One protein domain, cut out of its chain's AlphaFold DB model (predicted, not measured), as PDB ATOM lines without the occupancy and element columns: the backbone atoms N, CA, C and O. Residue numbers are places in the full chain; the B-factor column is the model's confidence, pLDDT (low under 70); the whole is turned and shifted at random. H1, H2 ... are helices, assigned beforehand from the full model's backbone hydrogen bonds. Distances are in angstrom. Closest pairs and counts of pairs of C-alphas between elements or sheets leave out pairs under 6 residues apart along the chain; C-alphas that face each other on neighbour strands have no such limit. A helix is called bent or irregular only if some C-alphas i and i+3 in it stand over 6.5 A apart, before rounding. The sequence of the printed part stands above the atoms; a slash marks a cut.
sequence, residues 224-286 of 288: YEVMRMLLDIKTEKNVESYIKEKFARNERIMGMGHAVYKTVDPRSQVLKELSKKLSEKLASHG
ATOM      1  N   TYR A 224      30.159  48.347  45.376       87.94
ATOM      2  CA  TYR A 224      31.264  48.073  46.285       87.94
ATOM      3  C   TYR A 224      31.881  46.711  45.972       87.94
ATOM      4  O   TYR A 224      33.099  46.575  45.867       87.94
ATOM      5  N   GLU A 225      31.027  45.724  45.728       89.19
ATOM      6  CA  GLU A 225      31.417  44.375  45.334       89.19
ATOM      7  C   GLU A 225      32.162  44.337  43.992       89.19
ATOM      8  O   GLU A 225      33.177  43.649  43.867       89.19
ATOM      9  N   VAL A 226      31.722  45.127  43.007       91.12
ATOM     10  CA  VAL A 226      32.443  45.307  41.736       91.12
ATOM     11  C   VAL A 226      33.826  45.905  41.979       91.12
ATOM     12  O   VAL A 226      34.809  45.383  41.458       91.12
ATOM     13  N   MET A 227      33.937  46.959  42.791       91.12
ATOM     14  CA  MET A 227      35.238  47.564  43.086       91.12
ATOM     15  C   MET A 227      36.172  46.602  43.822       91.12
ATOM     16  O   MET A 227      37.348  46.520  43.474       91.12
ATOM     17  N   ARG A 228      35.661  45.826  44.785       91.12
ATOM     18  CA  ARG A 228      36.443  44.788  45.468       91.12
ATOM     19  C   ARG A 228      36.938  43.728  44.487       91.12
ATOM     20  O   ARG A 228      38.123  43.418  44.480       91.12
ATOM     21  N   MET A 229      36.060  43.244  43.609       92.62
ATOM     22  CA  MET A 229      36.423  42.299  42.553       92.62
ATOM     23  C   MET A 229      37.537  42.849  41.648       92.62
ATOM     24  O   MET A 229      38.498  42.140  41.365       92.62
ATOM     25  N   LEU A 230      37.443  44.111  41.212       92.00
ATOM     26  CA  LEU A 230      38.475  44.743  40.382       92.00
ATOM     27  C   LEU A 230      39.822  44.859  41.119       92.00
ATOM     28  O   LEU A 230      40.866  44.570  40.530       92.00
ATOM     29  N   LEU A 231      39.805  45.213  42.408       91.62
ATOM     30  CA  LEU A 231      41.006  45.265  43.249       91.62
ATOM     31  C   LEU A 231      41.628  43.877  43.478       91.62
ATOM     32  O   LEU A 231      42.853  43.761  43.491       91.62
ATOM     33  N   ASP A 232      40.814  42.827  43.605       92.62
ATOM     34  CA  ASP A 232      41.289  41.444  43.738       92.62
ATOM     35  C   ASP A 232      41.934  40.928  42.443       92.62
ATOM     36  O   ASP A 232      42.960  40.244  42.486       92.62
ATOM     37  N   ILE A 233      41.357  41.276  41.284       93.94
ATOM     38  CA  ILE A 233      41.891  40.935  39.956       93.94
ATOM     39  C   ILE A 233      43.263  41.591  39.744       93.94
ATOM     40  O   ILE A 233      44.177  40.954  39.206       93.94
ATOM     41  N   LYS A 234      43.435  42.840  40.199       90.25
ATOM     42  CA  LYS A 234      44.649  43.681  40.107       90.25
ATOM     43  C   LYS A 234      45.049  44.087  38.688       90.25
ATOM     44  O   LYS A 234      45.288  45.259  38.438       90.25
ATOM     45  N   THR A 235      45.170  43.133  37.766       92.69
ATOM     46  CA  THR A 235      45.635  43.363  36.389       92.69
ATOM     47  C   THR A 235      44.772  42.618  35.382       92.69
ATOM     48  O   THR A 235      44.263  41.537  35.676       92.69
ATOM     49  N   GLU A 236      44.678  43.150  34.163       93.00
ATOM     50  CA  GLU A 236      43.891  42.563  33.071       93.00
ATOM     51  C   GLU A 236      44.254  41.094  32.784       93.00
ATOM     52  O   GLU A 236      43.379  40.272  32.521       93.00
ATOM     53  N   LYS A 237      45.533  40.722  32.937       95.75
ATOM     54  CA  LYS A 237      46.022  39.347  32.726       95.75
ATOM     55  C   LYS A 237      45.359  38.308  33.639       95.75
ATOM     56  O   LYS A 237      45.320  37.136  33.283       95.75
ATOM     57  N   ASN A 238      44.846  38.728  34.796       95.62
ATOM     58  CA  ASN A 238      44.227  37.839  35.781       95.62
ATOM     59  C   ASN A 238      42.708  37.704  35.601       95.62
ATOM     60  O   ASN A 238      42.077  36.935  36.323       95.62
ATOM     61  N   VAL A 239      42.096  38.450  34.672       95.06
ATOM     62  CA  VAL A 239      40.634  38.465  34.501       95.06
ATOM     63  C   VAL A 239      40.117  37.072  34.145       95.06
ATOM     64  O   VAL A 239      39.189  36.578  34.782       95.06
ATOM     65  N   GLU A 240      40.725  36.408  33.160       95.88
ATOM     66  CA  GLU A 240      40.232  35.114  32.679       95.88
ATOM     67  C   GLU A 240      40.285  34.030  33.768       95.88
ATOM     68  O   GLU A 240      39.315  33.291  33.947       95.88
ATOM     69  N   SER A 241      41.389  33.945  34.518       96.31
ATOM     70  CA  SER A 241      41.526  32.977  35.609       96.31
ATOM     71  C   SER A 241      40.537  33.260  36.738       96.31
ATOM     72  O   SER A 241      39.839  32.342  37.169       96.31
ATOM     73  N   TYR A 242      40.397  34.525  37.149       95.12
ATOM     74  CA  TYR A 242      39.475  34.925  38.214       95.12
ATOM     75  C   TYR A 242      38.022  34.544  37.889       95.12
ATOM     76  O   TYR A 242      37.315  33.971  38.720       95.12
ATOM     77  N   ILE A 243      37.575  34.806  36.656       94.44
ATOM     78  CA  ILE A 243      36.213  34.469  36.217       94.44
ATOM     79  C   ILE A 243      36.002  32.950  36.161       94.44
ATOM     80  O   ILE A 243      34.967  32.458  36.620       94.44
ATOM     81  N   LYS A 244      36.982  32.185  35.656       95.19
ATOM     82  CA  LYS A 244      36.905  30.714  35.637       95.19
ATOM     83  C   LYS A 244      36.780  30.133  37.046       95.19
ATOM     84  O   LYS A 244      35.968  29.234  37.253       95.19
ATOM     85  N   GLU A 245      37.526  30.660  38.014       95.12
ATOM     86  CA  GLU A 245      37.438  30.232  39.415       95.12
ATOM     87  C   GLU A 245      36.066  30.527  40.033       95.12
ATOM     88  O   GLU A 245      35.492  29.658  40.691       95.12
ATOM     89  N   LYS A 246      35.505  31.721  39.790       94.06
ATOM     90  CA  LYS A 246      34.153  32.083  40.247       94.06
ATOM     91  C   LYS A 246      33.102  31.112  39.711       94.06
ATOM     92  O   LYS A 246      32.300  30.587  40.483       94.06
ATOM     93  N   PHE A 247      33.141  30.814  38.412       94.06
ATOM     94  CA  PHE A 247      32.215  29.858  37.805       94.06
ATOM     95  C   PHE A 247      32.406  28.434  38.330       94.06
ATOM     96  O   PHE A 247      31.415  27.762  38.602       94.06
ATOM     97  N   ALA A 248      33.646  27.991  38.556       96.12
ATOM     98  CA  ALA A 248      33.917  26.681  39.149       96.12
ATOM     99  C   ALA A 248      33.314  26.529  40.561       96.12
ATOM    100  O   ALA A 248      32.968  25.419  40.963       96.12
ATOM    101  N   ARG A 249      33.142  27.636  41.297       95.19
ATOM    102  CA  ARG A 249      32.502  27.676  42.625       95.19
ATOM    103  C   ARG A 249      31.000  28.001  42.591       95.19
ATOM    104  O   ARG A 249      30.397  28.155  43.647       95.19
ATOM    105  N   ASN A 250      30.382  28.083  41.407       91.81
ATOM    106  CA  ASN A 250      28.996  28.544  41.216       91.81
ATOM    107  C   ASN A 250      28.714  29.931  41.832       91.81
ATOM    108  O   ASN A 250      27.588  30.233  42.234       91.81
ATOM    109  N   GLU A 251      29.732  30.788  41.902       90.06
ATOM    110  CA  GLU A 251      29.602  32.161  42.380       90.06
ATOM    111  C   GLU A 251      29.131  33.087  41.250       90.06
ATOM    112  O   GLU A 251      29.398  32.866  40.066       90.06
ATOM    113  N   ARG A 252      28.420  34.159  41.614       86.19
ATOM    114  CA  ARG A 252      27.980  35.184  40.658       86.19
ATOM    115  C   ARG A 252      29.101  36.179  40.364       86.19
ATOM    116  O   ARG A 252      29.957  36.435  41.207       86.19
ATOM    117  N   ILE A 253      29.044  36.783  39.177       89.00
ATOM    118  CA  ILE A 253      29.888  37.924  38.810       89.00
ATOM    119  C   ILE A 253      29.132  39.205  39.150       89.00
ATOM    120  O   ILE A 253      28.085  39.493  38.569       89.00
ATOM    121  N   MET A 254      29.648  39.955  40.118       86.31
ATOM    122  CA  MET A 254      29.019  41.190  40.584       86.31
ATOM    123  C   MET A 254      29.080  42.259  39.488       86.31
ATOM    124  O   MET A 254      30.035  42.315  38.714       86.31
ATOM    125  N   GLY A 255      28.022  43.065  39.376       83.44
ATOM    126  CA  GLY A 255      27.847  44.033  38.286       83.44
ATOM    127  C   GLY A 255      27.300  43.450  36.976       83.44
ATOM    128  O   GLY A 255      27.063  44.208  36.038       83.44
ATOM    129  N   MET A 256      27.062  42.133  36.901       83.81
ATOM    130  CA  MET A 256      26.473  41.478  35.728       83.81
ATOM    131  C   MET A 256      25.048  40.983  36.005       83.81
ATOM    132  O   MET A 256      24.788  40.280  36.982       83.81
ATOM    133  N   GLY A 257      24.137  41.283  35.075       79.06
ATOM    134  CA  GLY A 257      22.738  40.847  35.107       79.06
ATOM    135  C   GLY A 257      21.786  41.849  35.767       79.06
ATOM    136  O   GLY A 257      22.152  42.594  36.667       79.06
ATOM    137  N   HIS A 258      20.531  41.861  35.310       80.94
ATOM    138  CA  HIS A 258      19.491  42.745  35.835       80.94
ATOM    139  C   HIS A 258      18.130  42.037  35.849       80.94
ATOM    140  O   HIS A 258      17.785  41.278  34.941       80.94
ATOM    141  N   ALA A 259      17.310  42.308  36.868       78.56
ATOM    142  CA  ALA A 259      15.981  41.704  36.988       78.56
ATOM    143  C   ALA A 259      15.006  42.102  35.853       78.56
ATOM    144  O   ALA A 259      14.137  41.310  35.491       78.56
ATOM    145  N   VAL A 260      15.186  43.293  35.269       81.94
ATOM    146  CA  VAL A 260      14.239  43.966  34.366       81.94
ATOM    147  C   VAL A 260      14.827  44.057  32.963       81.94
ATOM    148  O   VAL A 260      14.223  43.536  32.027       81.94
ATOM    149  N   TYR A 261      16.021  44.642  32.809       86.12
ATOM    150  CA  TYR A 261      16.670  44.721  31.502       86.12
ATOM    151  C   TYR A 261      17.032  43.331  30.971       86.12
ATOM    152  O   TYR A 261      17.727  42.552  31.625       86.12
ATOM    153  N   LYS A 262      16.538  43.030  29.767       86.12
ATOM    154  CA  LYS A 262      16.950  41.883  28.937       86.12
ATOM    155  C   LYS A 262      17.920  42.298  27.828       86.12
ATOM    156  O   LYS A 262      18.399  41.454  27.081       86.12
ATOM    157  N   THR A 263      18.210  43.593  27.765       90.50
ATOM    158  CA  THR A 263      19.223  44.236  26.932       90.50
ATOM    159  C   THR A 263      20.183  45.036  27.825       90.50
ATOM    160  O   THR A 263      20.189  44.869  29.044       90.50
ATOM    161  N   VAL A 264      21.011  45.893  27.234       88.56
ATOM    162  CA  VAL A 264      21.932  46.776  27.955       88.56
ATOM    163  C   VAL A 264      21.152  47.828  28.752       88.56
ATOM    164  O   VAL A 264      20.253  48.476  28.222       88.56
ATOM    165  N   ASP A 265      21.521  48.021  30.021       93.12
ATOM    166  CA  ASP A 265      21.023  49.132  30.837       93.12
ATOM    167  C   ASP A 265      21.530  50.465  30.245       93.12
ATOM    168  O   ASP A 265      22.750  50.644  30.142       93.12
ATOM    169  N   PRO A 266      20.656  51.416  29.866       93.88
ATOM    170  CA  PRO A 266      21.075  52.672  29.238       93.88
ATOM    171  C   PRO A 266      22.025  53.488  30.121       93.88
ATOM    172  O   PRO A 266      22.931  54.152  29.617       93.88
ATOM    173  N   ARG A 267      21.889  53.388  31.446       95.75
ATOM    174  CA  ARG A 267      22.756  54.087  32.401       95.75
ATOM    175  C   ARG A 267      24.176  53.544  32.354       95.75
ATOM    176  O   ARG A 267      25.132  54.309  32.440       95.75
ATOM    177  N   SER A 268      24.322  52.229  32.177       93.31
ATOM    178  CA  SER A 268      25.635  51.579  32.112       93.31
ATOM    179  C   SER A 268      26.468  52.055  30.919       93.31
ATOM    180  O   SER A 268      27.689  52.154  31.026       93.31
ATOM    181  N   GLN A 269      25.818  52.418  29.807       92.81
ATOM    182  CA  GLN A 269      26.491  52.981  28.634       92.81
ATOM    183  C   GLN A 269      27.089  54.353  28.951       92.81
ATOM    184  O   GLN A 269      28.257  54.594  28.658       92.81
ATOM    185  N   VAL A 270      26.316  55.218  29.615       95.75
ATOM    186  CA  VAL A 270      26.787  56.542  30.045       95.75
ATOM    187  C   VAL A 270      27.923  56.404  31.058       95.75
ATOM    188  O   VAL A 270      28.985  56.989  30.870       95.75
ATOM    189  N   LEU A 271      27.751  55.576  32.095       94.94
ATOM    190  CA  LEU A 271      28.773  55.360  33.128       94.94
ATOM    191  C   LEU A 271      30.086  54.817  32.552       94.94
ATOM    192  O   LEU A 271      31.158  55.222  32.998       94.94
ATOM    193  N   LYS A 272      30.021  53.941  31.544       93.94
ATOM    194  CA  LYS A 272      31.207  53.424  30.852       93.94
ATOM    195  C   LYS A 272      32.002  54.542  30.174       93.94
ATOM    196  O   LYS A 272      33.219  54.600  30.341       93.94
ATOM    197  N   GLU A 273      31.332  55.424  29.435       94.94
ATOM    198  CA  GLU A 273      31.988  56.555  28.764       94.94
ATOM    199  C   GLU A 273      32.592  57.535  29.781       94.94
ATOM    200  O   GLU A 273      33.744  57.950  29.636       94.94
ATOM    201  N   LEU A 274      31.867  57.845  30.863       94.38
ATOM    202  CA  LEU A 274      32.375  58.711  31.933       94.38
ATOM    203  C   LEU A 274      33.591  58.098  32.641       94.38
ATOM    204  O   LEU A 274      34.576  58.795  32.883       94.38
ATOM    205  N   SER A 275      33.553  56.794  32.933       92.19
ATOM    206  CA  SER A 275      34.674  56.072  33.547       92.19
ATOM    207  C   SER A 275      35.918  56.102  32.664       92.19
ATOM    208  O   SER A 275      37.020  56.297  33.174       92.19
ATOM    209  N   LYS A 276      35.755  55.925  31.348       92.25
ATOM    210  CA  LYS A 276      36.861  56.009  30.389       92.25
ATOM    211  C   LYS A 276      37.472  57.411  30.382       92.25
ATOM    212  O   LYS A 276      38.681  57.547  30.543       92.25
ATOM    213  N   LYS A 277      36.627  58.442  30.282       90.88
ATOM    214  CA  LYS A 277      37.051  59.849  30.282       90.88
ATOM    215  C   LYS A 277      37.841  60.213  31.542       90.88
ATOM    216  O   LYS A 277      38.896  60.836  31.462       90.88
ATOM    217  N   LEU A 278      37.353  59.784  32.707       90.75
ATOM    218  CA  LEU A 278      38.029  60.023  33.980       90.75
ATOM    219  C   LEU A 278      39.383  59.304  34.051       90.75
ATOM    220  O   LEU A 278      40.365  59.894  34.497       90.75
ATOM    221  N   SER A 279      39.456  58.056  33.578       87.88
ATOM    222  CA  SER A 279      40.707  57.294  33.541       87.88
ATOM    223  C   SER A 279      41.762  57.953  32.650       87.88
ATOM    224  O   SER A 279      42.922  58.033  33.046       87.88
ATOM    225  N   GLU A 280      41.378  58.439  31.468       88.94
ATOM    226  CA  GLU A 280      42.286  59.138  30.547       88.94
ATOM    227  C   GLU A 280      42.836  60.426  31.177       88.94
ATOM    228  O   GLU A 280      44.035  60.699  31.087       88.94
ATOM    229  N   LYS A 281      41.987  61.174  31.895       84.88
ATOM    230  CA  LYS A 281      42.397  62.369  32.643       84.88
ATOM    231  C   LYS A 281      43.362  62.044  33.783       84.88
ATOM    232  O   LYS A 281      44.355  62.743  33.954       84.88
ATOM    233  N   LEU A 282      43.094  61.020  34.589       80.56
ATOM    234  CA  LEU A 282      43.980  60.669  35.708       80.56
ATOM    235  C   LEU A 282      45.339  60.157  35.212       80.56
ATOM    236  O   LEU A 282      46.379  60.566  35.736       80.56
ATOM    237  N   ALA A 283      45.339  59.375  34.129       75.50
ATOM    238  CA  ALA A 283      46.559  58.934  33.465       75.50
ATOM    239  C   ALA A 283      47.390  60.118  32.935       75.50
ATOM    240  O   ALA A 283      48.612  60.123  33.082       75.50
ATOM    241  N   SER A 284      46.749  61.162  32.391       67.06
ATOM    242  CA  SER A 284      47.455  62.365  31.930       67.06
ATOM    243  C   SER A 284      48.052  63.206  33.067       67.06
ATOM    244  O   SER A 284      48.916  64.038  32.805       67.06
ATOM    245  N   HIS A 285      47.619  62.994  34.316       60.88
ATOM    246  CA  HIS A 285      48.133  63.669  35.516       60.88
ATOM    247  C   HIS A 285      49.100  62.795  36.340       60.88
ATOM    248  O   HIS A 285      49.502  63.190  37.432       60.88
ATOM    249  N   GLY A 286      49.504  61.626  35.828       40.31
ATOM    250  CA  GLY A 286      50.491  60.758  36.481       40.31
ATOM    251  C   GLY A 286      49.972  59.988  37.699       40.31
ATOM    252  O   GLY A 286      50.776  59.502  38.490       40.31
TER     253      GLY A 286
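What this domain is: This is residues 224 to 286 of the 288 residues of the protein "Citrate synthase" of uncultured marine thaumarchaeote SAT1000_09_H09 (UniProt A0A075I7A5). The printed part is an open, loose frame of three helices: H1 and H2 meet in a corner near their joined ends, and a long loop, residues 249 to 265, leads away from H2 to a long third helix, H3, which touches neither of them. Most of H3 sticks out as a free arm, from residue 269 on, and the bend of the loop at residues 258 to 264 also stands free. It has 63 residues with three named helices, in the order H1, H2, H3, and no named strand, and the class is all helix. The whole is loose, with a radius of gyration of the C-alphas of 14.3 A, and the C-alphas span 40 by 30 by 18 A.

How they stand to each other: The first helix, H1, holds residues 224 to 233, and a tight link of two residues joins it to H2, residues 236 to 248. H1 and H2 are close but not clearly touching, with 2 pairs of C-alphas within 8 A. Their closest C-alphas are those of Ile 233 and Val 239, 6.1 A apart. Their lines stand at a steep tilt of 67 degrees and they run opposite ways, with centres 12.6 A apart. H2 is irregular: C-alphas 237 and 240 are 7.2 A apart, and its line is a rough one. Residues 244 to 250 stand free, of which 244 to 248 belong to H2. H3, residues 266 to 284, is apart from H1 and also apart from H2. In H1 each backbone O i to N i+4 pair is within hydrogen-bond range; in H2 it is 7 of 9 pairs and in H3 14 of 15.

Where its parts are: H1 begins at C-alpha 224, at (31.264, 48.073, 46.285), and measures 14.3 A from first to last C-alpha. H2 begins at C-alpha 236, at (43.891, 42.563, 33.071), and measures 19.7 A. H3, the longest helix with 19 residues, runs 28.2 A from C-alpha 266, at (21.075, 52.672, 29.238), to C-alpha 284, at (47.455, 62.365, 31.930).

The domain as a whole: The two C-alphas farthest apart are those of Asn 250 and His 285, 40.4 A; the first and last printed C-alphas, those of Tyr 224 and Gly 286, are 25.0 A apart. The printed part has no cut. The link from H2 to H3 is long, with 17 residues. The mean pLDDT of the printed part is 89.0, and residues 284 to 286 are under 70.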